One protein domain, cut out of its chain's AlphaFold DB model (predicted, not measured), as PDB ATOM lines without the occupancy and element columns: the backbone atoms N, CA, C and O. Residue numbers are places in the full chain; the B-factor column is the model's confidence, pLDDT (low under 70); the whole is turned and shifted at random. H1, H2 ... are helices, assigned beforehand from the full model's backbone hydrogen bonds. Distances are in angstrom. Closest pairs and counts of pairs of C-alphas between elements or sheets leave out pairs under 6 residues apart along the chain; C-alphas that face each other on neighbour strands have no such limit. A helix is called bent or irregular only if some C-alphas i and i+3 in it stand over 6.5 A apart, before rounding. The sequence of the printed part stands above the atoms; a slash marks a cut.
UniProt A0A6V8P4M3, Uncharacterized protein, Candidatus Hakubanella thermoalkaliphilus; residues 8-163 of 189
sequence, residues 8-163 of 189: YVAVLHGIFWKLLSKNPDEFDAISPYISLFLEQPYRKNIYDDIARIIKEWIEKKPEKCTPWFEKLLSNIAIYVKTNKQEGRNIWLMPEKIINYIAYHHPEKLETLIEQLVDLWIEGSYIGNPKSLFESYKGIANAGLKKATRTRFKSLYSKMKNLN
ATOM      1  N   TYR A   8     -23.888  60.124  35.236       47.06
ATOM      2  CA  TYR A   8     -22.760  60.354  36.155       47.06
ATOM      3  C   TYR A   8     -21.984  59.074  36.471       47.06
ATOM      4  O   TYR A   8     -20.762  59.113  36.605       47.06
ATOM      5  N   VAL A   9     -22.669  57.928  36.530       51.25
ATOM      6  CA  VAL A   9     -22.016  56.634  36.769       51.25
ATOM      7  C   VAL A   9     -21.039  56.306  35.637       51.25
ATOM      8  O   VAL A   9     -19.904  55.964  35.927       51.25
ATOM      9  N   ALA A  10     -21.393  56.512  34.364       46.44
ATOM     10  CA  ALA A  10     -20.522  56.155  33.235       46.44
ATOM     11  C   ALA A  10     -19.209  56.968  33.145       46.44
ATOM     12  O   ALA A  10     -18.213  56.451  32.643       46.44
ATOM     13  N   VAL A  11     -19.181  58.209  33.650       48.66
ATOM     14  CA  VAL A  11     -17.990  59.083  33.610       48.66
ATOM     15  C   VAL A  11     -17.002  58.772  34.745       48.66
ATOM     16  O   VAL A  11     -15.817  59.056  34.619       48.66
ATOM     17  N   LEU A  12     -17.445  58.127  35.830       57.56
ATOM     18  CA  LEU A  12     -16.611  57.818  37.002       57.56
ATOM     19  C   LEU A  12     -15.754  56.548  36.858       57.56
ATOM     20  O   LEU A  12     -14.865  56.303  37.679       57.56
ATOM     21  N   HIS A  13     -15.988  55.738  35.823       57.16
ATOM     22  CA  HIS A  13     -15.273  54.476  35.624       57.16
ATOM     23  C   HIS A  13     -13.841  54.764  35.149       57.16
ATOM     24  O   HIS A  13     -13.612  55.483  34.177       57.16
ATOM     25  N   GLY A  14     -12.856  54.260  35.882       60.94
ATOM     26  CA  GLY A  14     -11.439  54.584  35.751       60.94
ATOM     27  C   GLY A  14     -10.988  55.805  36.555       60.94
ATOM     28  O   GLY A  14      -9.780  55.982  36.723       60.94
ATOM     29  N   ILE A  15     -11.906  56.632  37.077       77.12
ATOM     30  CA  ILE A  15     -11.543  57.822  37.860       77.12
ATOM     31  C   ILE A  15     -11.102  57.427  39.261       77.12
ATOM     32  O   ILE A  15     -10.062  57.907  39.679       77.12
ATOM     33  N   PHE A  16     -11.801  56.532  39.968       84.00
ATOM     34  CA  PHE A  16     -11.430  56.223  41.359       84.00
ATOM     35  C   PHE A  16     -10.042  55.615  41.483       84.00
ATOM     36  O   PHE A  16      -9.237  56.093  42.275       84.00
ATOM     37  N   TRP A  17      -9.716  54.619  40.660       85.50
ATOM     38  CA  TRP A  17      -8.373  54.051  40.675       85.50
ATOM     39  C   TRP A  17      -7.304  55.094  40.302       85.50
ATOM     40  O   TRP A  17      -6.307  55.229  41.009       85.50
ATOM     41  N   LYS A  18      -7.522  55.887  39.239       86.88
ATOM     42  CA  LYS A  18      -6.589  56.960  38.842       86.88
ATOM     43  C   LYS A  18      -6.491  58.086  39.873       86.88
ATOM     44  O   LYS A  18      -5.458  58.738  39.967       86.88
ATOM     45  N   LEU A  19      -7.571  58.357  40.597       87.69
ATOM     46  CA  LEU A  19      -7.618  59.339  41.669       87.69
ATOM     47  C   LEU A  19      -6.776  58.836  42.832       87.69
ATOM     48  O   LEU A  19      -5.884  59.555  43.254       87.69
ATOM     49  N   LEU A  20      -6.965  57.588  43.265       89.56
ATOM     50  CA  LEU A  20      -6.169  56.986  44.336       89.56
ATOM     51  C   LEU A  20      -4.692  56.835  43.994       89.56
ATOM     52  O   LEU A  20      -3.852  56.931  44.885       89.56
ATOM     53  N   SER A  21      -4.357  56.600  42.723       87.69
ATOM     54  CA  SER A  21      -2.955  56.530  42.308       87.69
ATOM     55  C   SER A  21      -2.266  57.898  42.327       87.69
ATOM     56  O   SER A  21      -1.050  57.957  42.496       87.69
ATOM     57  N   LYS A  22      -3.026  58.995  42.194       90.44
ATOM     58  CA  LYS A  22      -2.520  60.376  42.270       90.44
ATOM     59  C   LYS A  22      -2.613  60.984  43.667       90.44
ATOM     60  O   LYS A  22      -1.738  61.754  44.042       90.44
ATOM     61  N   ASN A  23      -3.672  60.668  44.400       92.12
ATOM     62  CA  ASN A  23      -3.966  61.187  45.725       92.12
ATOM     63  C   ASN A  23      -4.438  60.041  46.642       92.12
ATOM     64  O   ASN A  23      -5.641  59.786  46.753       92.12
ATOM     65  N   PRO A  24      -3.497  59.319  47.276       91.69
ATOM     66  CA  PRO A  24      -3.813  58.215  48.179       91.69
ATOM     67  C   PRO A  24      -4.691  58.623  49.374       91.69
ATOM     68  O   PRO A  24      -5.474  57.810  49.865       91.69
ATOM     69  N   ASP A  25      -4.610  59.875  49.821       93.88
ATOM     70  CA  ASP A  25      -5.333  60.349  51.008       93.88
ATOM     71  C   ASP A  25      -6.858  60.382  50.797       93.88
ATOM     72  O   ASP A  25      -7.630  60.335  51.753       93.88
ATOM     73  N   GLU A  26      -7.314  60.332  49.541       93.19
ATOM     74  CA  GLU A  26      -8.735  60.257  49.174       93.19
ATOM     75  C   GLU A  26      -9.360  58.871  49.400       93.19
ATOM     76  O   GLU A  26     -10.560  58.691  49.183       93.19
ATOM     77  N   PHE A  27      -8.590  57.862  49.825       94.44
ATOM     78  CA  PHE A  27      -9.096  56.494  49.988       94.44
ATOM     79  C   PHE A  27     -10.341  56.414  50.870       94.44
ATOM     80  O   PHE A  27     -11.334  55.776  50.501       94.44
ATOM     81  N   ASP A  28     -10.305  57.062  52.031       94.44
ATOM     82  CA  ASP A  28     -11.414  57.003  52.979       94.44
ATOM     83  C   ASP A  28     -12.625  57.804  52.465       94.44
ATOM     84  O   ASP A  28     -13.764  57.382  52.675       94.44
ATOM     85  N   ALA A  29     -12.396  58.877  51.695       92.81
ATOM     86  CA  ALA A  29     -13.451  59.661  51.053       92.81
ATOM     87  C   ALA A  29     -14.175  58.873  49.948       92.81
ATOM     88  O   ALA A  29     -15.399  58.951  49.829       92.81
ATOM     89  N   ILE A  30     -13.449  58.067  49.162       92.06
ATOM     90  CA  ILE A  30     -14.061  57.288  48.077       92.06
ATOM     91  C   ILE A  30     -14.636  55.936  48.527       92.06
ATOM     92  O   ILE A  30     -15.476  55.355  47.837       92.06
ATOM     93  N   SER A  31     -14.182  55.414  49.669       94.69
ATOM     94  CA  SER A  31     -14.550  54.084  50.171       94.69
ATOM     95  C   SER A  31     -16.066  53.823  50.220       94.69
ATOM     96  O   SER A  31     -16.484  52.737  49.811       94.69
ATOM     97  N   PRO A  32     -16.925  54.773  50.654       95.00
ATOM     98  CA  PRO A  32     -18.376  54.579  50.639       95.00
ATOM     99  C   PRO A  32     -18.936  54.308  49.239       95.00
ATOM    100  O   PRO A  32     -19.841  53.489  49.088       95.00
ATOM    101  N   TYR A  33     -18.376  54.940  48.205       93.31
ATOM    102  CA  TYR A  33     -18.816  54.740  46.825       93.31
ATOM    103  C   TYR A  33     -18.449  53.348  46.317       93.31
ATOM    104  O   TYR A  33     -19.281  52.707  45.682       93.31
ATOM    105  N   ILE A  34     -17.252  52.844  46.642       95.00
ATOM    106  CA  ILE A  34     -16.852  51.466  46.305       95.00
ATOM    107  C   ILE A  34     -17.850  50.468  46.897       95.00
ATOM    108  O   ILE A  34     -18.349  49.601  46.179       95.00
ATOM    109  N   SER A  35     -18.205  50.633  48.175       95.50
ATOM    110  CA  SER A  35     -19.223  49.798  48.816       95.50
ATOM    111  C   SER A  35     -20.573  49.890  48.095       95.50
ATOM    112  O   SER A  35     -21.167  48.859  47.800       95.50
ATOM    113  N   LEU A  36     -21.032  51.095  47.732       94.06
ATOM    114  CA  LEU A  36     -22.284  51.275  46.983       94.06
ATOM    115  C   LEU A  36     -22.261  50.588  45.611       94.06
ATOM    116  O   LEU A  36     -23.261  49.990  45.217       94.06
ATOM    117  N   PHE A  37     -21.140  50.631  44.885       94.06
ATOM    118  CA  PHE A  37     -21.007  49.932  43.603       94.06
ATOM    119  C   PHE A  37     -21.060  48.413  43.751       94.06
ATOM    120  O   PHE A  37     -21.627  47.737  42.893       94.06
ATOM    121  N   LEU A  38     -20.509  47.879  44.839       96.31
ATOM    122  CA  LEU A  38     -20.568  46.452  45.141       96.31
ATOM    123  C   LEU A  38     -21.959  45.987  45.593       96.31
ATOM    124  O   LEU A  38     -22.228  44.791  45.586       96.31
ATOM    125  N   GLU A  39     -22.870  46.896  45.936       96.06
ATOM    126  CA  GLU A  39     -24.286  46.560  46.140       96.06
ATOM    127  C   GLU A  39     -25.085  46.492  44.830       96.06
ATOM    128  O   GLU A  39     -26.212  46.002  44.807       96.06
ATOM    129  N   GLN A  40     -24.513  46.961  43.718       93.19
ATOM    130  CA  GLN A  40     -25.148  46.896  42.403       93.19
ATOM    131  C   GLN A  40     -24.791  45.592  41.669       93.19
ATOM    132  O   GLN A  40     -23.727  45.015  41.916       93.19
ATOM    133  N   PRO A  41     -25.622  45.149  40.702       93.19
ATOM    134  CA  PRO A  41     -25.289  44.025  39.831       93.19
ATOM    135  C   PRO A  41     -23.926  44.186  39.150       93.19
ATOM    136  O   PRO A  41     -23.485  45.306  38.876       93.19
ATOM    137  N   TYR A  42     -23.284  43.056  38.839       94.12
ATOM    138  CA  TYR A  42     -21.970  43.034  38.204       94.12
ATOM    139  C   TYR A  42     -21.930  43.901  36.939       94.12
ATOM    140  O   TYR A  42     -22.752  43.765  36.030       94.12
ATOM    141  N   ARG A  43     -20.928  44.780  36.877       92.25
ATOM    142  CA  ARG A  43     -20.591  45.582  35.699       92.25
ATOM    143  C   ARG A  43     -19.092  45.510  35.492       92.25
ATOM    144  O   ARG A  43     -18.351  46.102  36.276       92.25
ATOM    145  N   LYS A  44     -18.663  44.829  34.427       91.38
ATOM    146  CA  LYS A  44     -17.254  44.502  34.163       91.38
ATOM    147  C   LYS A  44     -16.288  45.649  34.463       91.38
ATOM    148  O   LYS A  44     -15.449  45.510  35.338       91.38
ATOM    149  N   ASN A  45     -16.471  46.804  33.828       90.44
ATOM    150  CA  ASN A  45     -15.534  47.922  33.977       90.44
ATOM    151  C   ASN A  45     -15.430  48.439  35.425       90.44
ATOM    152  O   ASN A  45     -14.334  48.746  35.877       90.44
ATOM    153  N   ILE A  46     -16.545  48.500  36.166       91.81
ATOM    154  CA  ILE A  46     -16.534  48.929  37.579       91.81
ATOM    155  C   ILE A  46     -15.777  47.914  38.426       91.81
ATOM    156  O   ILE A  46     -14.937  48.269  39.244       91.81
ATOM    157  N   TYR A  47     -16.096  46.638  38.236       94.56
ATOM    158  CA  TYR A  47     -15.557  45.560  39.050       94.56
ATOM    159  C   TYR A  47     -14.073  45.324  38.766       94.56
ATOM    160  O   TYR A  47     -13.327  45.043  39.698       94.56
ATOM    161  N   ASP A  48     -13.630  45.513  37.522       93.25
ATOM    162  CA  ASP A  48     -12.215  45.472  37.148       93.25
ATOM    163  C   ASP A  48     -11.426  46.599  37.845       93.25
ATOM    164  O   ASP A  48     -10.331  46.363  38.366       93.25
ATOM    165  N   ASP A  49     -11.986  47.813  37.924       93.12
ATOM    166  CA  ASP A  49     -11.365  48.920  38.660       93.12
ATOM    167  C   ASP A  49     -11.339  48.663  40.172       93.12
ATOM    168  O   ASP A  49     -10.311  48.887  40.813       93.12
ATOM    169  N   ILE A  50     -12.427  48.140  40.748       95.94
ATOM    170  CA  ILE A  50     -12.474  47.771  42.171       95.94
ATOM    171  C   ILE A  50     -11.462  46.660  42.474       95.94
ATOM    172  O   ILE A  50     -10.736  46.756  43.462       95.94
ATOM    173  N   ALA A  51     -11.341  45.642  41.617       96.00
ATOM    174  CA  ALA A  51     -10.336  44.591  41.763       96.00
ATOM    175  C   ALA A  51      -8.909  45.162  41.747       96.00
ATOM    176  O   ALA A  51      -8.055  44.726  42.525       96.00
ATOM    177  N   ARG A  52      -8.646  46.171  40.906       94.94
ATOM    178  CA  ARG A  52      -7.354  46.869  40.876       94.94
ATOM    179  C   ARG A  52      -7.106  47.669  42.154       94.94
ATOM    180  O   ARG A  52      -6.020  47.560  42.719       94.94
ATOM    181  N   ILE A  53      -8.109  48.402  42.643       95.81
ATOM    182  CA  ILE A  53      -8.031  49.120  43.922       95.81
ATOM    183  C   ILE A  53      -7.716  48.138  45.053       95.81
ATOM    184  O   ILE A  53      -6.749  48.345  45.775       95.81
ATOM    185  N   ILE A  54      -8.452  47.027  45.159       97.50
ATOM    186  CA  ILE A  54      -8.206  45.974  46.157       97.50
ATOM    187  C   ILE A  54      -6.755  45.486  46.084       97.50
ATOM    188  O   ILE A  54      -6.072  45.428  47.105       97.50
ATOM    189  N   LYS A  55      -6.254  45.169  44.884       95.62
ATOM    190  CA  LYS A  55      -4.879  44.686  44.684       95.62
ATOM    191  C   LYS A  55      -3.821  45.681  45.170       95.62
ATOM    192  O   LYS A  55      -2.794  45.258  45.700       95.62
ATOM    193  N   GLU A  56      -4.037  46.974  44.954       95.12
ATOM    194  CA  GLU A  56      -3.082  48.029  45.313       95.12
ATOM    195  C   GLU A  56      -3.181  48.460  46.779       95.12
ATOM    196  O   GLU A  56      -2.188  48.903  47.355       95.12
ATOM    197  N   TRP A  57      -4.354  48.304  47.394       96.69
ATOM    198  CA  TRP A  57      -4.647  48.844  48.720       96.69
ATOM    199  C   TRP A  57      -4.739  47.807  49.832       96.69
ATOM    200  O   TRP A  57      -4.739  48.196  50.998       96.69
ATOM    201  N   ILE A  58      -4.761  46.510  49.517       97.38
ATOM    202  CA  ILE A  58      -4.874  45.435  50.516       97.38
ATOM    203  C   ILE A  58      -3.818  45.521  51.627       97.38
ATOM    204  O   ILE A  58      -4.149  45.310  52.784       97.38
ATOM    205  N   GLU A  59      -2.580  45.911  51.319       94.31
ATOM    206  CA  GLU A  59      -1.502  46.037  52.318       94.31
ATOM    207  C   GLU A  59      -1.685  47.253  53.248       94.31
ATOM    208  O   GLU A  59      -1.190  47.251  54.370       94.31
ATOM    209  N   LYS A  60      -2.404  48.293  52.801       95.88
ATOM    210  CA  LYS A  60      -2.597  49.551  53.549       95.88
ATOM    211  C   LYS A  60      -3.940  49.615  54.275       95.88
ATOM    212  O   LYS A  60      -4.045  50.217  55.339       95.88
ATOM    213  N   LYS A  61      -4.987  49.063  53.661       97.19
ATOM    214  CA  LYS A  61      -6.388  49.164  54.097       97.19
ATOM    215  C   LYS A  61      -7.091  47.796  54.010       97.19
ATOM    216  O   LYS A  61      -8.131  47.677  53.346       97.19
ATOM    217  N   PRO A  62      -6.554  46.746  54.657       96.44
ATOM    218  CA  PRO A  62      -7.068  45.386  54.498       96.44
ATOM    219  C   PRO A  62      -8.497  45.189  54.998       96.44
ATOM    220  O   PRO A  62      -9.262  44.444  54.383       96.44
ATOM    221  N   GLU A  63      -8.877  45.910  56.053       95.94
ATOM    222  CA  GLU A  63     -10.215  45.858  56.655       95.94
ATOM    223  C   GLU A  63     -11.324  46.318  55.700       95.94
ATOM    224  O   GLU A  63     -12.478  45.918  55.829       95.94
ATOM    225  N   LYS A  64     -10.986  47.152  54.709       97.44
ATOM    226  CA  LYS A  64     -11.914  47.565  53.646       97.44
ATOM    227  C   LYS A  64     -11.830  46.628  52.446       97.44
ATOM    228  O   LYS A  64     -12.851  46.189  51.929       97.44
ATOM    229  N   CYS A  65     -10.610  46.285  52.031       98.06
ATOM    230  CA  CYS A  65     -10.378  45.486  50.831       98.06
ATOM    231  C   CYS A  65     -10.903  44.047  50.953       98.06
ATOM    232  O   CYS A  65     -11.393  43.500  49.967       98.06
ATOM    233  N   THR A  66     -10.828  43.442  52.142       97.94
ATOM    234  CA  THR A  66     -11.253  42.048  52.355       97.94
ATOM    235  C   THR A  66     -12.763  41.864  52.153       97.94
ATOM    236  O   THR A  66     -13.136  41.094  51.263       97.94
ATOM    237  N   PRO A  67     -13.651  42.613  52.842       98.06
ATOM    238  CA  PRO A  67     -15.091  42.544  52.574       98.06
ATOM    239  C   PRO A  67     -15.460  42.917  51.134       98.06
ATOM    240  O   PRO A  67     -16.366  42.325  50.544       98.06
ATOM    241  N   TRP A  68     -14.752  43.880  50.532       98.38
ATOM    242  CA  TRP A  68     -14.984  44.240  49.134       98.38
ATOM    243  C   TRP A  68     -14.694  43.087  48.181       98.38
ATOM    244  O   TRP A  68     -15.461  42.861  47.249       98.38
ATOM    245  N   PHE A  69     -13.622  42.334  48.421       98.56
ATOM    246  CA  PHE A  69     -13.275  41.179  47.603       98.56
ATOM    247  C   PHE A  69     -14.280  40.035  47.746       98.56
ATOM    248  O   PHE A  69     -14.679  39.453  46.740       98.56
ATOM    249  N   GLU A  70     -14.752  39.763  48.964       98.19
ATOM    250  CA  GLU A  70     -15.823  38.787  49.214       98.19
ATOM    251  C   GLU A  70     -17.089  39.137  48.417       98.19
ATOM    252  O   GLU A  70     -17.646  38.302  47.696       98.19
ATOM    253  N   LYS A  71     -17.521  40.401  48.495       98.25
ATOM    254  CA  LYS A  71     -18.702  40.888  47.775       98.25
ATOM    255  C   LYS A  71     -18.495  40.857  46.259       98.25
ATOM    256  O   LYS A  71     -19.386  40.427  45.525       98.25
ATOM    257  N   LEU A  72     -17.306  41.245  45.799       98.12
ATOM    258  CA  LEU A  72     -16.905  41.195  44.396       98.12
ATOM    259  C   LEU A  72     -17.012  39.771  43.838       98.12
ATOM    260  O   LEU A  72     -17.663  39.582  42.810       98.12
ATOM    261  N   LEU A  73     -16.444  38.769  44.519       98.06
ATOM    262  CA  LEU A  73     -16.523  37.373  44.078       98.06
ATOM    263  C   LEU A  73     -17.961  36.857  44.057       98.06
ATOM    264  O   LEU A  73     -18.358  36.211  43.088       98.06
ATOM    265  N   SER A  74     -18.753  37.182  45.080       96.75
ATOM    266  CA  SER A  74     -20.164  36.793  45.147       96.75
ATOM    267  C   SER A  74     -20.958  37.309  43.940       96.75
ATOM    268  O   SER A  74     -21.628  36.541  43.246       96.75
ATOM    269  N   ASN A  75     -20.818  38.595  43.616       96.94
ATOM    270  CA  ASN A  75     -21.544  39.208  42.505       96.94
ATOM    271  C   ASN A  75     -21.073  38.694  41.138       96.94
ATOM    272  O   ASN A  75     -21.897  38.487  40.245       96.94
ATOM    273  N   ILE A  76     -19.771  38.438  40.980       96.94
ATOM    274  CA  ILE A  76     -19.224  37.795  39.779       96.94
ATOM    275  C   ILE A  76     -19.806  36.387  39.619       96.94
ATOM    276  O   ILE A  76     -20.274  36.035  38.536       96.94
ATOM    277  N   ALA A  77     -19.836  35.590  40.688       94.75
ATOM    278  CA  ALA A  77     -20.377  34.235  40.649       94.75
ATOM    279  C   ALA A  77     -21.866  34.216  40.267       94.75
ATOM    280  O   ALA A  77     -22.286  33.380  39.466       94.75
ATOM    281  N   ILE A  78     -22.664  35.156  40.785       95.00
ATOM    282  CA  ILE A  78     -24.075  35.323  40.398       95.00
ATOM    283  C   ILE A  78     -24.194  35.657  38.902       95.00
ATOM    284  O   ILE A  78     -24.999  35.055  38.183       95.00
ATOM    285  N   TYR A  79     -23.371  36.586  38.418       95.50
ATOM    286  CA  TYR A  79     -23.385  37.010  37.022       95.50
ATOM    287  C   TYR A  79     -23.016  35.876  36.059       95.50
ATOM    288  O   TYR A  79     -23.757  35.615  35.113       95.50
ATOM    289  N   VAL A  80     -21.927  35.150  36.322       94.50
ATOM    290  CA  VAL A  80     -21.462  34.053  35.455       94.50
ATOM    291  C   VAL A  80     -22.466  32.903  35.406       94.50
ATOM    292  O   VAL A  80     -22.713  32.357  34.334       94.50
ATOM    293  N   LYS A  81     -23.128  32.574  36.524       90.88
ATOM    294  CA  LYS A  81     -24.173  31.533  36.548       90.88
ATOM    295  C   LYS A  81     -25.322  31.819  35.581       90.88
ATOM    296  O   LYS A  81     -25.882  30.887  35.006       90.88
ATOM    297  N   THR A  82     -25.664  33.093  35.409       91.00
ATOM    298  CA  THR A  82     -26.747  33.548  34.524       91.00
ATOM    299  C   THR A  82     -26.262  33.913  33.119       91.00
ATOM    300  O   THR A  82     -27.061  33.919  32.188       91.00
ATOM    301  N   ASN A  83     -24.956  34.141  32.939       92.12
ATOM    302  CA  ASN A  83     -24.330  34.571  31.687       92.12
ATOM    303  C   ASN A  83     -23.074  33.733  31.388       92.12
ATOM    304  O   ASN A  83     -21.974  34.265  31.268       92.12
ATOM    305  N   LYS A  84     -23.213  32.406  31.277       84.62
ATOM    306  CA  LYS A  84     -22.061  31.477  31.224       84.62
ATOM    307  C   LYS A  84     -21.009  31.805  30.160       84.62
ATOM    308  O   LYS A  84     -19.821  31.619  30.395       84.62
ATOM    309  N   GLN A  85     -21.423  32.305  28.994       87.31
ATOM    310  CA  GLN A  85     -20.484  32.662  27.921       87.31
ATOM    311  C   GLN A  85     -19.557  33.827  28.306       87.31
ATOM    312  O   GLN A  85     -18.422  33.884  27.835       87.31
ATOM    313  N   GLU A  86     -20.004  34.697  29.212       88.81
ATOM    314  CA  GLU A  86     -19.263  35.872  29.675       88.81
ATOM    315  C   GLU A  86     -18.198  35.539  30.725       88.81
ATOM    316  O   GLU A  86     -17.320  36.362  30.974       88.81
ATOM    317  N   GLY A  87     -18.201  34.330  31.305       82.69
ATOM    318  CA  GLY A  87     -17.172  33.903  32.265       82.69
ATOM    319  C   GLY A  87     -15.751  34.057  31.710       82.69
ATOM    320  O   GLY A  87     -14.845  34.503  32.408       82.69
ATOM    321  N   ARG A  88     -15.571  33.830  30.405       89.56
ATOM    322  CA  ARG A  88     -14.279  33.973  29.706       89.56
ATOM    323  C   ARG A  88     -13.745  35.409  29.658       89.56
ATOM    324  O   ARG A  88     -12.551  35.598  29.435       89.56
ATOM    325  N   ASN A  89     -14.603  36.402  29.884       91.94
ATOM    326  CA  ASN A  89     -14.254  37.826  29.873       91.94
ATOM    327  C   ASN A  89     -13.878  38.359  31.269       91.94
ATOM    328  O   ASN A  89     -13.610  39.558  31.437       91.94
ATOM    329  N   ILE A  90     -13.852  37.482  32.278       94.81
ATOM    330  CA  ILE A  90     -13.558  37.827  33.669       94.81
ATOM    331  C   ILE A  90     -12.108  37.486  33.990       94.81
ATOM    332  O   ILE A  90     -11.703  36.324  33.938       94.81
ATOM    333  N   TRP A  91     -11.335  38.516  34.340       96.12
ATOM    334  CA  TRP A  91      -9.916  38.423  34.669       96.12
ATOM    335  C   TRP A  91      -9.652  38.967  36.072       96.12
ATOM    336  O   TRP A  91      -9.729  40.168  36.314       96.12
ATOM    337  N   LEU A  92      -9.301  38.071  36.990       96.88
ATOM    338  CA  LEU A  92      -8.957  38.375  38.374       96.88
ATOM    339  C   LEU A  92      -7.480  38.055  38.630       96.88
ATOM    340  O   LEU A  92      -6.937  37.102  38.079       96.88
ATOM    341  N   MET A  93      -6.839  38.836  39.504       96.81
ATOM    342  CA  MET A  93      -5.481  38.581  40.011       96.81
ATOM    343  C   MET A  93      -5.486  38.656  41.548       96.81
ATOM    344  O   MET A  93      -5.074  39.674  42.117       96.81
ATOM    345  N   PRO A  94      -6.050  37.646  42.235       97.88
ATOM    346  CA  PRO A  94      -6.377  37.744  43.651       97.88
ATOM    347  C   PRO A  94      -5.236  37.306  44.582       97.88
ATOM    348  O   PRO A  94      -5.420  37.261  45.792       97.88
ATOM    349  N   GLU A  95      -4.048  36.982  44.071       98.19
ATOM    350  CA  GLU A  95      -2.977  36.347  44.847       98.19
ATOM    351  C   GLU A  95      -2.578  37.154  46.086       98.19
ATOM    352  O   GLU A  95      -2.411  36.583  47.163       98.19
ATOM    353  N   LYS A  96      -2.469  38.484  45.963       97.75
ATOM    354  CA  LYS A  96      -2.111  39.353  47.094       97.75
ATOM    355  C   LYS A  96      -3.127  39.266  48.233       97.75
ATOM    356  O   LYS A  96      -2.742  39.063  49.381       97.75
ATOM    357  N   ILE A  97      -4.414  39.391  47.915       98.38
ATOM    358  CA  ILE A  97      -5.474  39.352  48.925       98.38
ATOM    359  C   ILE A  97      -5.679  37.949  49.490       98.38
ATOM    360  O   ILE A  97      -5.875  37.801  50.689       98.38
ATOM    361  N   ILE A  98      -5.535  36.912  48.669       98.56
ATOM    362  CA  ILE A  98      -5.605  35.522  49.120       98.56
ATOM    363  C   ILE A  98      -4.465  35.200  50.095       98.56
ATOM    364  O   ILE A  98      -4.709  34.573  51.122       98.56
ATOM    365  N   ASN A  99      -3.245  35.681  49.837       98.19
ATOM    366  CA  ASN A  99      -2.128  35.521  50.770       98.19
ATOM    367  C   ASN A  99      -2.354  36.285  52.081       98.19
ATOM    368  O   ASN A  99      -2.084  35.737  53.149       98.19
ATOM    369  N   TYR A 100      -2.885  37.512  52.012       97.81
ATOM    370  CA  TYR A 100      -3.263  38.273  53.205       97.81
ATOM    371  C   TYR A 100      -4.293  37.501  54.046       97.81
ATOM    372  O   TYR A 100      -4.092  37.279  55.238       97.81
ATOM    373  N   ILE A 101      -5.364  37.018  53.413       98.06
ATOM    374  CA  ILE A 101      -6.427  36.253  54.074       98.06
ATOM    375  C   ILE A 101      -5.880  34.954  54.667       98.06
ATOM    376  O   ILE A 101      -6.221  34.618  55.792       98.06
ATOM    377  N   ALA A 102      -4.985  34.246  53.978       97.88
ATOM    378  CA  ALA A 102      -4.392  33.024  54.513       97.88
ATOM    379  C   ALA A 102      -3.610  33.245  55.819       97.88
ATOM    380  O   ALA A 102      -3.560  32.346  56.657       97.88
ATOM    381  N   TYR A 103      -3.002  34.421  55.990       97.56
ATOM    382  CA  TYR A 103      -2.246  34.762  57.191       97.56
ATOM    383  C   TYR A 103      -3.137  35.331  58.306       97.56
ATOM    384  O   TYR A 103      -3.001  34.932  59.461       97.56
ATOM    385  N   HIS A 104      -4.058  36.239  57.965       97.31
ATOM    386  CA  HIS A 104      -4.828  37.018  58.942       97.31
ATOM    387  C   HIS A 104      -6.242  36.485  59.212       97.31
ATOM    388  O   HIS A 104      -6.738  36.631  60.326       97.31
ATOM    389  N   HIS A 105      -6.880  35.867  58.217       96.75
ATOM    390  CA  HIS A 105      -8.270  35.390  58.268       96.75
ATOM    391  C   HIS A 105      -8.406  33.990  57.641       96.75
ATOM    392  O   HIS A 105      -9.172  33.792  56.685       96.75
ATOM    393  N   PRO A 106      -7.619  33.001  58.105       97.62
ATOM    394  CA  PRO A 106      -7.532  31.698  57.457       97.62
ATOM    395  C   PRO A 106      -8.873  30.949  57.417       97.62
ATOM    396  O   PRO A 106      -9.078  30.117  56.536       97.62
ATOM    397  N   GLU A 107      -9.809  31.270  58.311       96.88
ATOM    398  CA  GLU A 107     -11.171  30.731  58.333       96.88
ATOM    399  C   GLU A 107     -11.993  31.072  57.079       96.88
ATOM    400  O   GLU A 107     -12.924  30.346  56.738       96.88
ATOM    401  N   LYS A 108     -11.638  32.145  56.362       96.94
ATOM    402  CA  LYS A 108     -12.320  32.568  55.128       96.94
ATOM    403  C   LYS A 108     -11.706  31.977  53.863       96.94
ATOM    404  O   LYS A 108     -12.332  31.985  52.802       96.94
ATOM    405  N   LEU A 109     -10.471  31.486  53.960       98.00
ATOM    406  CA  LEU A 109      -9.646  31.150  52.807       98.00
ATOM    407  C   LEU A 109     -10.269  30.048  51.939       98.00
ATOM    408  O   LEU A 109     -10.297  30.170  50.714       98.00
ATOM    409  N   GLU A 110     -10.778  28.981  52.559       97.88
ATOM    410  CA  GLU A 110     -11.349  27.839  51.834       97.88
ATOM    411  C   GLU A 110     -12.543  28.241  50.971       97.88
ATOM    412  O   GLU A 110     -12.576  27.903  49.787       97.88
ATOM    413  N   THR A 111     -13.468  29.019  51.534       97.81
ATOM    414  CA  THR A 111     -14.659  29.509  50.833       97.81
ATOM    415  C   THR A 111     -14.288  30.354  49.618       97.81
ATOM    416  O   THR A 111     -14.862  30.182  48.544       97.81
ATOM    417  N   LEU A 112     -13.298  31.242  49.752       98.38
ATOM    418  CA  LEU A 112     -12.877  32.115  48.653       98.38
ATOM    419  C   LEU A 112     -12.157  31.346  47.545       98.38
ATOM    420  O   LEU A 112     -12.386  31.610  46.366       98.38
ATOM    421  N   ILE A 113     -11.318  30.369  47.900       98.56
ATOM    422  CA  ILE A 113     -10.694  29.493  46.906       98.56
ATOM    423  C   ILE A 113     -11.742  28.645  46.186       98.56
ATOM    424  O   ILE A 113     -11.648  28.496  44.973       98.56
ATOM    425  N   GLU A 114     -12.753  28.127  46.885       98.44
ATOM    426  CA  GLU A 114     -13.845  27.380  46.254       98.44
ATOM    427  C   GLU A 114     -14.606  28.241  45.236       98.44
ATOM    428  O   GLU A 114     -14.773  27.821  44.093       98.44
ATOM    429  N   GLN A 115     -14.937  29.490  45.580       97.94
ATOM    430  CA  GLN A 115     -15.551  30.433  44.636       97.94
ATOM    431  C   GLN A 115     -14.662  30.721  43.420       97.94
ATOM    432  O   GLN A 115     -15.147  30.752  42.291       97.94
ATOM    433  N   LEU A 116     -13.355  30.917  43.620       98.50
ATOM    434  CA  LEU A 116     -12.419  31.119  42.512       98.50
ATOM    435  C   LEU A 116     -12.338  29.876  41.611       98.50
ATOM    436  O   LEU A 116     -12.309  30.009  40.390       98.50
ATOM    437  N   VAL A 117     -12.342  28.673  42.186       98.19
ATOM    438  CA  VAL A 117     -12.367  27.418  41.420       98.19
ATOM    439  C   VAL A 117     -13.631  27.323  40.576       98.19
ATOM    440  O   VAL A 117     -13.526  27.012  39.391       98.19
ATOM    441  N   ASP A 118     -14.796  27.638  41.142       96.31
ATOM    442  CA  ASP A 118     -16.061  27.646  40.401       96.31
ATOM    443  C   ASP A 118     -16.001  28.624  39.218       96.31
ATOM    444  O   ASP A 118     -16.334  28.264  38.091       96.31
ATOM    445  N   LEU A 119     -15.486  29.838  39.436       96.88
ATOM    446  CA  LEU A 119     -15.297  30.820  38.365       96.88
ATOM    447  C   LEU A 119     -14.339  30.330  37.276       96.88
ATOM    448  O   LEU A 119     -14.586  30.565  36.090       96.88
ATOM    449  N   TRP A 120     -13.259  29.649  37.658       97.38
ATOM    450  CA  TRP A 120     -12.302  29.076  36.714       97.38
ATOM    451  C   TRP A 120     -12.910  27.943  35.884       97.38
ATOM    452  O   TRP A 120     -12.655  27.868  34.683       97.38
ATOM    453  N   ILE A 121     -13.745  27.091  36.491       94.81
ATOM    454  CA  ILE A 121     -14.478  26.028  35.783       94.81
ATOM    455  C   ILE A 121     -15.406  26.632  34.722       94.81
ATOM    456  O   ILE A 121     -15.497  26.108  33.613       94.81
ATOM    457  N   GLU A 122     -16.023  27.774  35.024       94.38
ATOM    458  CA  GLU A 122     -16.851  28.540  34.083       94.38
ATOM    459  C   GLU A 122     -16.021  29.385  33.083       94.38
ATOM    460  O   GLU A 122     -16.563  30.161  32.296       94.38
ATOM    461  N   GLY A 123     -14.694  29.226  33.068       94.50
ATOM    462  CA  GLY A 123     -13.794  29.813  32.074       94.50
ATOM    463  C   GLY A 123     -13.158  31.149  32.461       94.50
ATOM    464  O   GLY A 123     -12.451  31.723  31.634       94.50
ATOM    465  N   SER A 124     -13.367  31.635  33.686       96.56
ATOM    466  CA  SER A 124     -12.732  32.870  34.173       96.56
ATOM    467  C   SER A 124     -11.231  32.677  34.395       96.56
ATOM    468  O   SER A 124     -10.774  31.626  34.852       96.56
ATOM    469  N   TYR A 125     -10.440  33.721  34.152       97.00
ATOM    470  CA  TYR A 125      -9.044  33.748  34.587       97.00
ATOM    471  C   TYR A 125      -8.977  34.220  36.040       97.00
ATOM    472  O   TYR A 125      -9.411  35.325  36.355       97.00
ATOM    473  N   ILE A 126      -8.410  33.394  36.920       97.62
ATOM    474  CA  ILE A 126      -8.331  33.663  38.365       97.62
ATOM    475  C   ILE A 126      -6.900  33.922  38.853       97.62
ATOM    476  O   ILE A 126      -6.606  33.724  40.026       97.62
ATOM    477  N   GLY A 127      -5.989  34.316  37.965       96.81
ATOM    478  CA  GLY A 127      -4.570  34.453  38.290       96.81
ATOM    479  C   GLY A 127      -3.829  33.125  38.155       96.81
ATOM    480  O   GLY A 127      -4.120  32.329  37.261       96.81
ATOM    481  N   ASN A 128      -2.848  32.883  39.022       97.81
ATOM    482  CA  ASN A 128      -2.025  31.677  39.033       97.81
ATOM    483  C   ASN A 128      -2.579  30.624  40.013       97.81
ATOM    484  O   ASN A 128      -2.374  30.756  41.225       97.81
ATOM    485  N   PRO A 129      -3.192  29.517  39.531       98.12
ATOM    486  CA  PRO A 129      -3.733  28.486  40.411       98.12
ATOM    487  C   PRO A 129      -2.684  27.882  41.347       98.12
ATOM    488  O   PRO A 129      -2.999  27.580  42.489       98.12
ATOM    489  N   LYS A 130      -1.422  27.740  40.923       97.62
ATOM    490  CA  LYS A 130      -0.385  27.226  41.825       97.62
ATOM    491  C   LYS A 130      -0.230  28.145  43.038       97.62
ATOM    492  O   LYS A 130      -0.308  27.668  44.163       97.62
ATOM    493  N   SER A 131      -0.073  29.446  42.811       97.94
ATOM    494  CA  SER A 131       0.095  30.431  43.884       97.94
ATOM    495  C   SER A 131      -1.113  30.476  44.819       97.94
ATOM    496  O   SER A 131      -0.941  30.460  46.036       97.94
ATOM    497  N   LEU A 132      -2.333  30.443  44.273       98.44
ATOM    498  CA  LEU A 132      -3.559  30.416  45.078       98.44
ATOM    499  C   LEU A 132      -3.629  29.191  45.985       98.44
ATOM    500  O   LEU A 132      -3.941  29.308  47.167       98.44
ATOM    501  N   PHE A 133      -3.295  28.019  45.454       98.44
ATOM    502  CA  PHE A 133      -3.317  26.772  46.207       98.44
ATOM    503  C   PHE A 133      -2.085  26.568  47.089       98.44
ATOM    504  O   PHE A 133      -2.088  25.648  47.897       98.44
ATOM    505  N   GLU A 134      -1.047  27.398  46.984       97.62
ATOM    506  CA  GLU A 134       0.079  27.430  47.925       97.62
ATOM    507  C   GLU A 134      -0.152  28.403  49.088       97.62
ATOM    508  O   GLU A 134       0.566  28.322  50.085       97.62
ATOM    509  N   SER A 135      -1.185  29.248  49.022       97.94
ATOM    510  CA  SER A 135      -1.514  30.221  50.074       97.94
ATOM    511  C   SER A 135      -1.740  29.589  51.454       97.94
ATOM    512  O   SER A 135      -1.372  30.192  52.460       97.94
ATOM    513  N   TYR A 136      -2.215  28.333  51.537       97.62
ATOM    514  CA  TYR A 136      -2.374  27.612  52.815       97.62
ATOM    515  C   TYR A 136      -1.072  27.540  53.632       97.62
ATOM    516  O   TYR A 136      -1.110  27.366  54.851       97.62
ATOM    517  N   LYS A 137       0.096  27.660  52.979       96.38
ATOM    518  CA  LYS A 137       1.402  27.674  53.650       96.38
ATOM    519  C   LYS A 137       1.501  28.833  54.653       96.38
ATOM    520  O   LYS A 137       2.154  28.646  55.681       96.38
ATOM    521  N   GLY A 138       0.802  29.945  54.402       96.31
ATOM    522  CA  GLY A 138       0.734  31.130  55.264       96.31
ATOM    523  C   GLY A 138      -0.103  30.976  56.540       96.31
ATOM    524  O   GLY A 138       0.036  31.791  57.442       96.31
ATOM    525  N   ILE A 139      -0.919  29.922  56.669       97.44
ATOM    526  CA  ILE A 139      -1.758  29.702  57.860       97.44
ATOM    527  C   ILE A 139      -0.865  29.399  59.075       97.44
ATOM    528  O   ILE A 139      -0.056  28.478  59.031       97.44
ATOM    529  N   ALA A 140      -0.998  30.112  60.193       96.25
ATOM    530  CA  ALA A 140      -0.165  29.843  61.373       96.25
ATOM    531  C   ALA A 140      -0.555  28.536  62.094       96.25
ATOM    532  O   ALA A 140       0.298  27.723  62.454       96.25
ATOM    533  N   ASN A 141      -1.857  28.295  62.270       96.75
ATOM    534  CA  ASN A 141      -2.365  27.127  62.985       96.75
ATOM    535  C   ASN A 141      -2.128  25.828  62.186       96.75
ATOM    536  O   ASN A 141      -2.671  25.649  61.097       96.75
ATOM    537  N   ALA A 142      -1.349  24.895  62.741       95.56
ATOM    538  CA  ALA A 142      -0.974  23.651  62.062       95.56
ATOM    539  C   ALA A 142      -2.167  22.725  61.754       95.56
ATOM    540  O   ALA A 142      -2.190  22.078  60.704       95.56
ATOM    541  N   GLY A 143      -3.160  22.669  62.647       96.31
ATOM    542  CA  GLY A 143      -4.373  21.870  62.456       96.31
ATOM    543  C   GLY A 143      -5.207  22.396  61.292       96.31
ATOM    544  O   GLY A 143      -5.495  21.649  60.354       96.31
ATOM    545  N   LEU A 144      -5.494  23.701  61.306       97.06
ATOM    546  CA  LEU A 144      -6.206  24.387  60.230       97.06
ATOM    547  C   LEU A 144      -5.437  24.282  58.908       97.06
ATOM    548  O   LEU A 144      -5.996  23.842  57.912       97.06
ATOM    549  N   LYS A 145      -4.120  24.529  58.914       96.94
ATOM    550  CA  LYS A 145      -3.246  24.357  57.741       96.94
ATOM    551  C   LYS A 145      -3.382  22.971  57.113       96.94
ATOM    552  O   LYS A 145      -3.482  22.845  55.891       96.94
ATOM    553  N   LYS A 146      -3.363  21.913  57.931       96.56
ATOM    554  CA  LYS A 146      -3.489  20.529  57.456       96.56
ATOM    555  C   LYS A 146      -4.878  20.256  56.872       96.56
ATOM    556  O   LYS A 146      -4.960  19.592  55.832       96.56
ATOM    557  N   ALA A 147      -5.935  20.757  57.513       97.12
ATOM    558  CA  ALA A 147      -7.308  20.648  57.022       97.12
ATOM    559  C   ALA A 147      -7.463  21.363  55.669       97.12
ATOM    560  O   ALA A 147      -7.795  20.718  54.671       97.12
ATOM    561  N   THR A 148      -7.049  22.628  55.597       97.62
ATOM    562  CA  THR A 148      -7.092  23.445  54.381       97.62
ATOM    563  C   THR A 148      -6.276  22.848  53.249       97.62
ATOM    564  O   THR A 148      -6.781  22.720  52.138       97.62
ATOM    565  N   ARG A 149      -5.058  22.350  53.510       97.75
ATOM    566  CA  ARG A 149      -4.271  21.621  52.499       97.75
ATOM    567  C   ARG A 149      -5.039  20.431  51.924       97.75
ATOM    568  O   ARG A 149      -4.959  20.160  50.728       97.75
ATOM    569  N   THR A 150      -5.741  19.683  52.771       97.69
ATOM    570  CA  THR A 150      -6.507  18.504  52.340       97.69
ATOM    571  C   THR A 150      -7.674  18.920  51.448       97.69
ATOM    572  O   THR A 150      -7.852  18.345  50.371       97.69
ATOM    573  N   ARG A 151      -8.405  19.974  51.830       98.06
ATOM    574  CA  ARG A 151      -9.472  20.549  51.002       98.06
ATOM    575  C   ARG A 151      -8.936  21.062  49.663       98.06
ATOM    576  O   ARG A 151      -9.478  20.729  48.609       98.06
ATOM    577  N   PHE A 152      -7.819  21.779  49.694       98.31
ATOM    578  CA  PHE A 152      -7.138  22.324  48.522       98.31
ATOM    579  C   PHE A 152      -6.689  21.235  47.547       98.31
ATOM    580  O   PHE A 152      -6.920  21.361  46.349       98.31
ATOM    581  N   LYS A 153      -6.130  20.120  48.028       98.31
ATOM    582  CA  LYS A 153      -5.792  18.971  47.169       98.31
ATOM    583  C   LYS A 153      -7.002  18.423  46.416       98.31
ATOM    584  O   LYS A 153      -6.872  18.068  45.244       98.31
ATOM    585  N   SER A 154      -8.162  18.358  47.072       98.06
ATOM    586  CA  SER A 154      -9.407  17.894  46.451       98.06
ATOM    587  C   SER A 154      -9.870  18.855  45.353       98.06
ATOM    588  O   SER A 154     -10.062  18.439  44.211       98.06
ATOM    589  N   LEU A 155      -9.958  20.154  45.658       98.38
ATOM    590  CA  LEU A 155     -10.351  21.185  44.691       98.38
ATOM    591  C   LEU A 155      -9.380  21.266  43.501       98.38
ATOM    592  O   LEU A 155      -9.808  21.269  42.349       98.38
ATOM    593  N   TYR A 156      -8.072  21.240  43.760       98.19
ATOM    594  CA  TYR A 156      -7.055  21.302  42.714       98.19
ATOM    595  C   TYR A 156      -7.087  20.072  41.798       98.19
ATOM    596  O   TYR A 156      -6.930  20.196  40.586       98.19
ATOM    597  N   SER A 157      -7.346  18.883  42.358       97.62
ATOM    598  CA  SER A 157      -7.536  17.658  41.569       97.62
ATOM    599  C   SER A 157      -8.699  17.794  40.584       97.62
ATOM    600  O   SER A 157      -8.565  17.385  39.433       97.62
ATOM    601  N   LYS A 158      -9.806  18.443  40.981       97.38
ATOM    602  CA  LYS A 158     -10.922  18.733  40.060       97.38
ATOM    603  C   LYS A 158     -10.466  19.600  38.885       97.38
ATOM    604  O   LYS A 158     -10.732  19.254  37.737       97.38
ATOM    605  N   MET A 159      -9.725  20.678  39.154       97.88
ATOM    606  CA  MET A 159      -9.186  21.544  38.096       97.88
ATOM    607  C   MET A 159      -8.210  20.793  37.183       97.88
ATOM    608  O   MET A 159      -8.247  20.949  35.967       97.88
ATOM    609  N   LYS A 160      -7.347  19.947  37.758       97.19
ATOM    610  CA  LYS A 160      -6.376  19.123  37.027       97.19
ATOM    611  C   LYS A 160      -7.026  18.099  36.105       97.19
ATOM    612  O   LYS A 160      -6.511  17.876  35.014       97.19
ATOM    613  N   ASN A 161      -8.146  17.515  36.516       97.75
ATOM    614  CA  ASN A 161      -8.909  16.602  35.668       97.75
ATOM    615  C   ASN A 161      -9.476  17.320  34.433       97.75
ATOM    616  O   ASN A 161      -9.513  16.737  33.355       97.75
ATOM    617  N   LEU A 162      -9.871  18.589  34.577       97.12
ATOM    618  CA  LEU A 162     -10.339  19.423  33.464       97.12
ATOM    619  C   LEU A 162      -9.183  19.948  32.601       97.12
ATOM    620  O   LEU A 162      -9.302  20.036  31.383       97.12
ATOM    621  N   ASN A 163      -8.054  20.289  33.222       97.44
ATOM    622  CA  ASN A 163      -6.857  20.760  32.540       97.44
ATOM    623  C   ASN A 163      -5.591  20.084  33.103       97.44
ATOM    624  O   ASN A 163      -4.957  20.606  34.033       97.44
TER     625      ASN A 163
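This is residues 8 to 163 of the 189 residues of an uncharacterized protein of Candidatus Hakubanella thermoalkaliphilus (UniProt A0A6V8P4M3). Two rows of helices lie side by side and make a slab, like a short solenoid: H3, H5, H8 and H10 form one row, running the same way, and H2, H4, H7 and H9 form the other, running against them. The short H1 lies at one end of the slab, and the short H6 is a hook after H5. The printed part has 156 residues, with ten named helices, H1 to H10 in chain order, and no named strand; the class is all helix. Seven of them, H3, H4, H5, H7, H8, H9 and H10, form an up-and-down bundle, each running against the one before it. The whole is compact, with a radius of gyration of the C-alphas of 15.9 A and spans of 47 by 37 by 21 A.

Find C-alpha 62 at (-7.068, 45.386, 54.498); from there H5 runs 30.4 A to residue 82. H5 is neither bent nor irregular, but only just: C-alphas 64 and 67 are 6.0 A apart. Before it look for H4, residues 44 to 57, 19.7 A; H3, residues 24 to 38, 20.7 A; H2, residues 15 to 22; and H1, residues 8 to 11. After it come H6, residues 84 to 89; H7, residues 95 to 104; H8, residues 106 to 121, 23.5 A; and H9, residues 129 to 138. H10, residues 142 to 162, spans 30.4 A and ends at C-alpha 162, (-10.339, 19.423, 33.464). H3, H8, H6 and H9 are irregular, the last two only just: C-alphas 25 and 28 are 7.2 A apart, 107 and 110 7.1 A, 85 and 88 6.6 A, 133 and 136 6.7 A.

Start at H5, which touches H8 the same way at a shallow tilt of 31 degrees, closest at the C-alphas of Ala 77 and Leu 119, 6.5 A. H4 and H5 are a hairpin, closest at C-alphas 54 and 65, 5.2 A. H3 touches H5, closest at C-alphas 38 and 71, 6.4 A. H2 touches H4, closest at C-alphas 17 and 53, 5.9 A. Farther along the chain, H7 touches H9 the same way at a shallow tilt of 21 degrees, closest at C-alphas 103 and 138, 5.1 A, and H8 touches H10 the same way at a shallow tilt of 1 degrees, closest at C-alphas 110 and 148, 6.6 A. H4 and H7 only just touch, only at their ends, with 3 pairs of C-alphas within 8 A, closest at C-alphas 55 and 96, 6.5 A. H6 is close to H5 but not clearly touching, closest at C-alphas 80 and 87, 5.3 A; H3 and H10 are apart. Every O i to N i+4 pair is within hydrogen-bond range in H2, H4, H7 and H10, against 7 of 11 in H3, 16 of 17 in H5, 10 of 12 in H8, 3 of 6 in H9 and 0 of 2 in H6, where 2 of 3 O i to N i+3 pairs are; H1 is too short for an i+4 pair.

The C-alphas of Tyr 8 and Gly 143, the two farthest apart, are 50.1 A apart. The printed part has no cut and no long link. Look at residues 8 to 14 for pLDDT under 70; the mean of the printed part is 93.5.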